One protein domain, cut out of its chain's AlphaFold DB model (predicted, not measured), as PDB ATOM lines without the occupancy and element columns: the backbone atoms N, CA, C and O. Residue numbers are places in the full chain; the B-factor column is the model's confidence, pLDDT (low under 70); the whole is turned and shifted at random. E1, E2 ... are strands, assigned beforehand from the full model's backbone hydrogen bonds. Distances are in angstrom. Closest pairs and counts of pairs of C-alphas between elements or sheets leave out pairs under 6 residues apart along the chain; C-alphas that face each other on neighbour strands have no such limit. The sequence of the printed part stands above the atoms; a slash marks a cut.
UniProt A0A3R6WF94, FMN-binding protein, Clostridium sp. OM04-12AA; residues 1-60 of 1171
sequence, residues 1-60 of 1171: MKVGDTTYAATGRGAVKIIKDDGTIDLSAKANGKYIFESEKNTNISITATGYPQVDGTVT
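What this domain is: This is residues 1 to 60 of the 1171 residues of the protein "FMN-binding protein" of Clostridium sp. OM04-12AA (UniProt A0A3R6WF94). There is little regular structure here: a long looping stretch, residues 1 to 41, leads into one hairpin of two strands, E1 then E2, that lies along one side of the domain. The loops around Arg 13 and Gly 33 reach away from this hairpin. The printed part has 60 residues, no named helix and two antiparallel strands; the class is all strand, though named elements hold only 12 residues. It is compact, with a radius of gyration of the C-alphas of 11.1 A, and spans 33 by 25 by 24 A.

How they stand to each other: Residues 30 to 31 form a short antiparallel pairing with residues 34 to 35. E1, residues 42 to 47, and E2, residues 55 to 60, are antiparallel neighbours at 154 degrees, a hairpin with a short link. N 43 and O 59 are within hydrogen-bond range at 2.8 A, and N 55 and O 47 at 2.9 A.

Where its parts are: E1 runs 16.2 A from C-alpha 42 at (140.918, 138.515, 144.425). E2 runs 16.6 A to C-alpha 60 at (136.901, 137.054, 142.852).

The domain as a whole: The C-alphas farthest apart, those of Glu 40 and Gly 51, are 33.0 A apart. The printed part has no cut, and no printed residue is under 70 in pLDDT.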
ATOM      1  N   MET A   1     135.552 153.904 137.336       84.44
ATOM      2  CA  MET A   1     135.676 152.726 138.215       84.44
ATOM      3  C   MET A   1     137.121 152.273 138.191       84.44
ATOM      4  O   MET A   1     137.673 152.164 137.105       84.44
ATOM      5  N   LYS A   2     137.744 152.063 139.347       88.25
ATOM      6  CA  LYS A   2     139.077 151.470 139.445       88.25
ATOM      7  C   LYS A   2     138.924 149.966 139.682       88.25
ATOM      8  O   LYS A   2     138.157 149.581 140.559       88.25
ATOM      9  N   VAL A   3     139.603 149.142 138.892       87.81
ATOM     10  CA  VAL A   3     139.696 147.687 139.071       87.81
ATOM     11  C   VAL A   3     141.178 147.342 139.153       87.81
ATOM     12  O   VAL A   3     141.933 147.642 138.228       87.81
ATOM     13  N   GLY A   4     141.610 146.808 140.295       86.75
ATOM     14  CA  GLY A   4     143.027 146.726 140.641       86.75
ATOM     15  C   GLY A   4     143.672 148.115 140.608       86.75
ATOM     16  O   GLY A   4     143.192 149.053 141.250       86.75
ATOM     17  N   ASP A   5     144.730 148.261 139.813       86.62
ATOM     18  CA  ASP A   5     145.410 149.543 139.594       86.62
ATOM     19  C   ASP A   5     144.888 150.329 138.387       86.62
ATOM     20  O   ASP A   5     145.196 151.513 138.229       86.62
ATOM     21  N   THR A   6     144.039 149.718 137.561       88.81
ATOM     22  CA  THR A   6     143.573 150.301 136.304       88.81
ATOM     23  C   THR A   6     142.246 151.034 136.485       88.81
ATOM     24  O   THR A   6     141.328 150.560 137.151       88.81
ATOM     25  N   THR A   7     142.123 152.222 135.887       89.31
ATOM     26  CA  THR A   7     140.882 153.013 135.919       89.31
ATOM     27  C   THR A   7     140.149 152.909 134.588       89.31
ATOM     28  O   THR A   7     140.687 153.279 133.549       89.31
ATOM     29  N   TYR A   8     138.895 152.469 134.639       88.06
ATOM     30  CA  TYR A   8     137.990 152.350 133.502       88.06
ATOM     31  C   TYR A   8     136.897 153.420 133.567       88.06
ATOM     32  O   TYR A   8     136.310 153.685 134.629       88.06
ATOM     33  N   ALA A   9     136.601 154.033 132.421       84.00
ATOM     34  CA  ALA A   9     135.459 154.926 132.286       84.00
ATOM     35  C   ALA A   9     134.160 154.106 132.360       84.00
ATOM     36  O   ALA A   9     133.999 153.130 131.635       84.00
ATOM     37  N   ALA A  10     133.234 154.501 133.236       76.06
ATOM     38  CA  ALA A  10     131.924 153.851 133.365       76.06
ATOM     39  C   ALA A  10     130.831 154.544 132.521       76.06
ATOM     40  O   ALA A  10     129.727 154.029 132.394       76.06
ATOM     41  N   THR A  11     131.128 155.711 131.936       77.81
ATOM     42  CA  THR A  11     130.201 156.519 131.123       77.81
ATOM     43  C   THR A  11     130.949 157.260 130.010       77.81
ATOM     44  O   THR A  11     132.093 157.663 130.216       77.81
ATOM     45  N   GLY A  12     130.300 157.506 128.867       78.25
ATOM     46  CA  GLY A  12     130.870 158.250 127.733       78.25
ATOM     47  C   GLY A  12     131.500 157.368 126.645       78.25
ATOM     48  O   GLY A  12     131.353 156.147 126.646       78.25
ATOM     49  N   ARG A  13     132.182 157.992 125.673       71.31
ATOM     50  CA  ARG A  13     132.839 157.282 124.560       71.31
ATOM     51  C   ARG A  13     134.027 156.475 125.111       71.31
ATOM     52  O   ARG A  13     134.919 157.066 125.709       71.31
ATOM     53  N   GLY A  14     134.018 155.152 124.925       77.12
ATOM     54  CA  GLY A  14     135.013 154.236 125.507       77.12
ATOM     55  C   GLY A  14     134.666 153.706 126.906       77.12
ATOM     56  O   GLY A  14     135.543 153.182 127.589       77.12
ATOM     57  N   ALA A  15     133.414 153.855 127.353       81.75
ATOM     58  CA  ALA A  15     132.959 153.270 128.609       81.75
ATOM     59  C   ALA A  15     132.839 151.742 128.533       81.75
ATOM     60  O   ALA A  15     132.372 151.209 127.527       81.75
ATOM     61  N   VAL A  16     133.198 151.055 129.619       84.38
ATOM     62  CA  VAL A  16     133.014 149.604 129.756       84.38
ATOM     63  C   VAL A  16     131.928 149.324 130.791       84.38
ATOM     64  O   VAL A  16     131.955 149.880 131.893       84.38
ATOM     65  N   LYS A  17     130.961 148.468 130.443       86.44
ATOM     66  CA  LYS A  17     129.878 148.058 131.347       86.44
ATOM     67  C   LYS A  17     130.418 147.025 132.341       86.44
ATOM     68  O   LYS A  17     130.460 145.842 132.044       86.44
ATOM     69  N   ILE A  18     130.891 147.499 133.493       87.00
ATOM     70  CA  ILE A  18     131.463 146.657 134.566       87.00
ATOM     71  C   ILE A  18     130.426 146.364 135.665       87.00
ATOM     72  O   ILE A  18     130.594 145.455 136.468       87.00
ATOM     73  N   ILE A  19     129.332 147.123 135.700       86.69
ATOM     74  CA  ILE A  19     128.208 146.912 136.613       86.69
ATOM     75  C   ILE A  19     126.994 146.577 135.746       86.69
ATOM     76  O   ILE A  19     126.692 147.310 134.798       86.69
ATOM     77  N   LYS A  20     126.342 145.449 136.031       87.56
ATOM     78  CA  LYS A  20     125.118 145.006 135.358       87.56
ATOM     79  C   LYS A  20     123.931 145.864 135.794       87.56
ATOM     80  O   LYS A  20     123.995 146.592 136.783       87.56
ATOM     81  N   ASP A  21     122.830 145.772 135.054       85.31
ATOM     82  CA  ASP A  21     121.643 146.602 135.307       85.31
ATOM     83  C   ASP A  21     120.976 146.298 136.665       85.31
ATOM     84  O   ASP A  21     120.271 147.146 137.206       85.31
ATOM     85  N   ASP A  22     121.239 145.122 137.245       87.62
ATOM     86  CA  ASP A  22     120.785 144.702 138.579       87.62
ATOM     87  C   ASP A  22     121.715 145.146 139.728       87.62
ATOM     88  O   ASP A  22     121.448 144.860 140.895       87.62
ATOM     89  N   GLY A  23     122.802 145.861 139.417       82.94
ATOM     90  CA  GLY A  23     123.791 146.336 140.384       82.94
ATOM     91  C   GLY A  23     124.905 145.339 140.716       82.94
ATOM     92  O   GLY A  23     125.805 145.688 141.482       82.94
ATOM     93  N   THR A  24     124.897 144.130 140.145       87.44
ATOM     94  CA  THR A  24     125.993 143.162 140.312       87.44
ATOM     95  C   THR A  24     127.212 143.527 139.459       87.44
ATOM     96  O   THR A  24     127.105 144.202 138.434       87.44
ATOM     97  N   ILE A  25     128.404 143.096 139.883       89.12
ATOM     98  CA  ILE A  25     129.636 143.302 139.111       89.12
ATOM     99  C   ILE A  25     129.697 142.278 137.978       89.12
ATOM    100  O   ILE A  25     129.596 141.072 138.207       89.12
ATOM    101  N   ASP A  26     129.895 142.752 136.751       88.81
ATOM    102  CA  ASP A  26     130.112 141.897 135.594       88.81
ATOM    103  C   ASP A  26     131.557 141.391 135.553       88.81
ATOM    104  O   ASP A  26     132.442 142.000 134.950       88.81
ATOM    105  N   LEU A  27     131.796 140.245 136.194       86.94
ATOM    106  CA  LEU A  27     133.105 139.578 136.225       86.94
ATOM    107  C   LEU A  27     133.557 139.043 134.851       86.94
ATOM    108  O   LEU A  27     134.697 138.594 134.709       86.94
ATOM    109  N   SER A  28     132.688 139.115 133.836       83.25
ATOM    110  CA  SER A  28     133.002 138.793 132.440       83.25
ATOM    111  C   SER A  28     133.332 140.027 131.586       83.25
ATOM    112  O   SER A  28     133.679 139.882 130.414       83.25
ATOM    113  N   ALA A  29     133.280 141.239 132.156       86.56
ATOM    114  CA  ALA A  29     133.510 142.479 131.421       86.56
ATOM    115  C   ALA A  29     134.901 142.521 130.762       86.56
ATOM    116  O   ALA A  29     135.927 142.259 131.404       86.56
ATOM    117  N   LYS A  30     134.931 142.907 129.479       86.12
ATOM    118  CA  LYS A  30     136.154 143.030 128.673       86.12
ATOM    119  C   LYS A  30     136.434 144.482 128.287       86.12
ATOM    120  O   LYS A  30     135.532 145.215 127.886       86.12
ATOM    121  N   ALA A  31     137.702 144.874 128.340       84.56
ATOM    122  CA  ALA A  31     138.214 146.111 127.760       84.56
ATOM    123  C   ALA A  31     139.259 145.757 126.700       84.56
ATOM    124  O   ALA A  31     140.196 145.014 126.985       84.56
ATOM    125  N   ASN A  32     139.103 146.277 125.478       80.62
ATOM    126  CA  ASN A  32     139.983 145.965 124.341       80.62
ATOM    127  C   ASN A  32     140.181 144.448 124.130       80.62
ATOM    128  O   ASN A  32     141.299 143.983 123.931       80.62
ATOM    129  N   GLY A  33     139.101 143.669 124.247       74.00
ATOM    130  CA  GLY A  33     139.125 142.213 124.067       74.00
ATOM    131  C   GLY A  33     139.685 141.403 125.244       74.00
ATOM    132  O   GLY A  33     139.494 140.193 125.265       74.00
ATOM    133  N   LYS A  34     140.297 142.034 126.257       79.81
ATOM    134  CA  LYS A  34     140.824 141.353 127.453       79.81
ATOM    135  C   LYS A  34     139.874 141.477 128.636       79.81
ATOM    136  O   LYS A  34     139.279 142.537 128.842       79.81
ATOM    137  N   TYR A  35     139.747 140.416 129.427       83.94
ATOM    138  CA  TYR A  35     138.978 140.453 130.667       83.94
ATOM    139  C   TYR A  35     139.577 141.454 131.656       83.94
ATOM    140  O   TYR A  35     140.789 141.510 131.846       83.94
ATOM    141  N   ILE A  36     138.712 142.244 132.291       86.38
ATOM    142  CA  ILE A  36     139.118 143.242 133.289       86.38
ATOM    143  C   ILE A  36     139.436 142.587 134.643       86.38
ATOM    144  O   ILE A  36     140.234 143.113 135.415       86.38
ATOM    145  N   PHE A  37     138.829 141.432 134.924       86.31
ATOM    146  CA  PHE A  37     139.097 140.625 136.113       86.31
ATOM    147  C   PHE A  37     139.872 139.363 135.720       86.31
ATOM    148  O   PHE A  37     139.409 138.592 134.871       86.31
ATOM    149  N   GLU A  38     141.038 139.158 136.332       81.12
ATOM    150  CA  GLU A  38     141.840 137.935 136.191       81.12
ATOM    151  C   GLU A  38     141.144 136.757 136.898       81.12
ATOM    152  O   GLU A  38     140.613 136.924 138.000       81.12
ATOM    153  N   SER A  39     141.142 135.578 136.262       80.19
ATOM    154  CA  SER A  39     140.548 134.340 136.796       80.19
ATOM    155  C   SER A  39     141.135 133.991 138.171       80.19
ATOM    156  O   SER A  39     142.337 134.151 138.385       80.19
ATOM    157  N   GLU A  40     140.289 133.550 139.110       80.38
ATOM    158  CA  GLU A  40     140.645 133.121 140.480       80.38
ATOM    159  C   GLU A  40     141.310 134.186 141.374       80.38
ATOM    160  O   GLU A  40     141.571 133.952 142.557       80.38
ATOM    161  N   LYS A  41     141.572 135.390 140.854       81.50
ATOM    162  CA  LYS A  41     142.296 136.436 141.574       81.50
ATOM    163  C   LYS A  41     141.342 137.365 142.307       81.50
ATOM    164  O   LYS A  41     140.504 138.046 141.710       81.50
ATOM    165  N   ASN A  42     141.550 137.480 143.615       84.44
ATOM    166  CA  ASN A  42     140.918 138.515 144.425       84.44
ATOM    167  C   ASN A  42     141.362 139.897 143.934       84.44
ATOM    168  O   ASN A  42     142.524 140.279 144.068       84.44
ATOM    169  N   THR A  43     140.422 140.648 143.371       89.38
ATOM    170  CA  THR A  43     140.670 141.948 142.757       89.38
ATOM    171  C   THR A  43     139.917 143.029 143.516       89.38
ATOM    172  O   THR A  43     138.694 142.978 143.660       89.38
ATOM    173  N   ASN A  44     140.647 144.030 144.002       91.06
ATOM    174  CA  ASN A  44     140.043 145.188 144.652       91.06
ATOM    175  C   ASN A  44     139.394 146.102 143.606       91.06
ATOM    176  O   ASN A  44     139.985 146.376 142.561       91.06
ATOM    177  N   ILE A  45     138.199 146.601 143.898       92.06
ATOM    178  CA  ILE A  45     137.457 147.546 143.067       92.06
ATOM    179  C   ILE A  45     137.113 148.804 143.856       92.06
ATOM    180  O   ILE A  45     136.855 148.751 145.054       92.06
ATOM    181  N   SER A  46     137.079 149.933 143.154       89.25
ATOM    182  CA  SER A  46     136.643 151.222 143.681       89.25
ATOM    183  C   SER A  46     135.698 151.903 142.693       89.25
ATOM    184  O   SER A  46     136.027 152.126 141.521       89.25
ATOM    185  N   ILE A  47     134.488 152.218 143.143       89.12
ATOM    186  CA  ILE A  47     133.408 152.772 142.332       89.12
ATOM    187  C   ILE A  47     133.154 154.205 142.785       89.12
ATOM    188  O   ILE A  47     132.787 154.459 143.929       89.12
ATOM    189  N   THR A  48     133.310 155.149 141.861       84.81
ATOM    190  CA  THR A  48     133.021 156.568 142.084       84.81
ATOM    191  C   THR A  48     131.919 156.998 141.123       84.81
ATOM    192  O   THR A  48     132.056 156.808 139.913       84.81
ATOM    193  N   ALA A  49     130.843 157.589 141.649       83.94
ATOM    194  CA  ALA A  49     129.740 158.143 140.867       83.94
ATOM    195  C   ALA A  49     129.478 159.602 141.274       83.94
ATOM    196  O   ALA A  49     129.491 159.938 142.458       83.94
ATOM    197  N   THR A  50     129.248 160.486 140.300       82.50
ATOM    198  CA  THR A  50     129.048 161.921 140.553       82.50
ATOM    199  C   THR A  50     127.851 162.150 141.475       82.50
ATOM    200  O   THR A  50     126.732 161.765 141.147       82.50
ATOM    201  N   GLY A  51     128.085 162.801 142.618       85.62
ATOM    202  CA  GLY A  51     127.056 163.074 143.629       85.62
ATOM    203  C   GLY A  51     126.864 161.974 144.683       85.62
ATOM    204  O   GLY A  51     126.045 162.167 145.577       85.62
ATOM    205  N   TYR A  52     127.626 160.874 144.624       86.50
ATOM    206  CA  TYR A  52     127.557 159.754 145.571       86.50
ATOM    207  C   TYR A  52     128.916 159.483 146.247       86.50
ATOM    208  O   TYR A  52     129.960 159.792 145.665       86.50
ATOM    209  N   PRO A  53     128.936 158.904 147.467       87.12
ATOM    210  CA  PRO A  53     130.168 158.434 148.098       87.12
ATOM    211  C   PRO A  53     130.863 157.353 147.261       87.12
ATOM    212  O   PRO A  53     130.206 156.585 146.558       87.12
ATOM    213  N   GLN A  54     132.189 157.271 147.369       88.25
ATOM    214  CA  GLN A  54     132.952 156.165 146.793       88.25
ATOM    215  C   GLN A  54     132.621 154.855 147.520       88.25
ATOM    216  O   GLN A  54     132.484 154.844 148.744       88.25
ATOM    217  N   VAL A  55     132.514 153.765 146.761       89.62
ATOM    218  CA  VAL A  55     132.317 152.408 147.281       89.62
ATOM    219  C   VAL A  55     133.526 151.563 146.913       89.62
ATOM    220  O   VAL A  55     133.853 151.446 145.735       89.62
ATOM    221  N   ASP A  56     134.160 150.957 147.910       90.75
ATOM    222  CA  ASP A  56     135.294 150.052 147.733       90.75
ATOM    223  C   ASP A  56     134.886 148.615 148.086       90.75
ATOM    224  O   ASP A  56     134.065 148.394 148.979       90.75
ATOM    225  N   GLY A  57     135.456 147.632 147.393       89.25
ATOM    226  CA  GLY A  57     135.193 146.215 147.641       89.25
ATOM    227  C   GLY A  57     136.239 145.302 147.011       89.25
ATOM    228  O   GLY A  57     137.148 145.764 146.325       89.25
ATOM    229  N   THR A  58     136.094 143.999 147.221       89.88
ATOM    230  CA  THR A  58     136.931 142.967 146.597       89.88
ATOM    231  C   THR A  58     136.019 141.950 145.927       89.88
ATOM    232  O   THR A  58     135.012 141.551 146.508       89.88
ATOM    233  N   VAL A  59     136.362 141.541 144.708       88.12
ATOM    234  CA  VAL A  59     135.647 140.502 143.960       88.12
ATOM    235  C   VAL A  59     136.619 139.429 143.486       88.12
ATOM    236  O   VAL A  59     137.782 139.722 143.217       88.12
ATOM    237  N   THR A  60     136.136 138.198 143.364       85.06
ATOM    238  CA  THR A  60     136.901 137.054 142.852       85.06
ATOM    239  C   THR A  60     136.223 136.568 141.583       85.06
ATOM    240  O   THR A  60     135.027 136.277 141.608       85.06
TER     241      THR A  60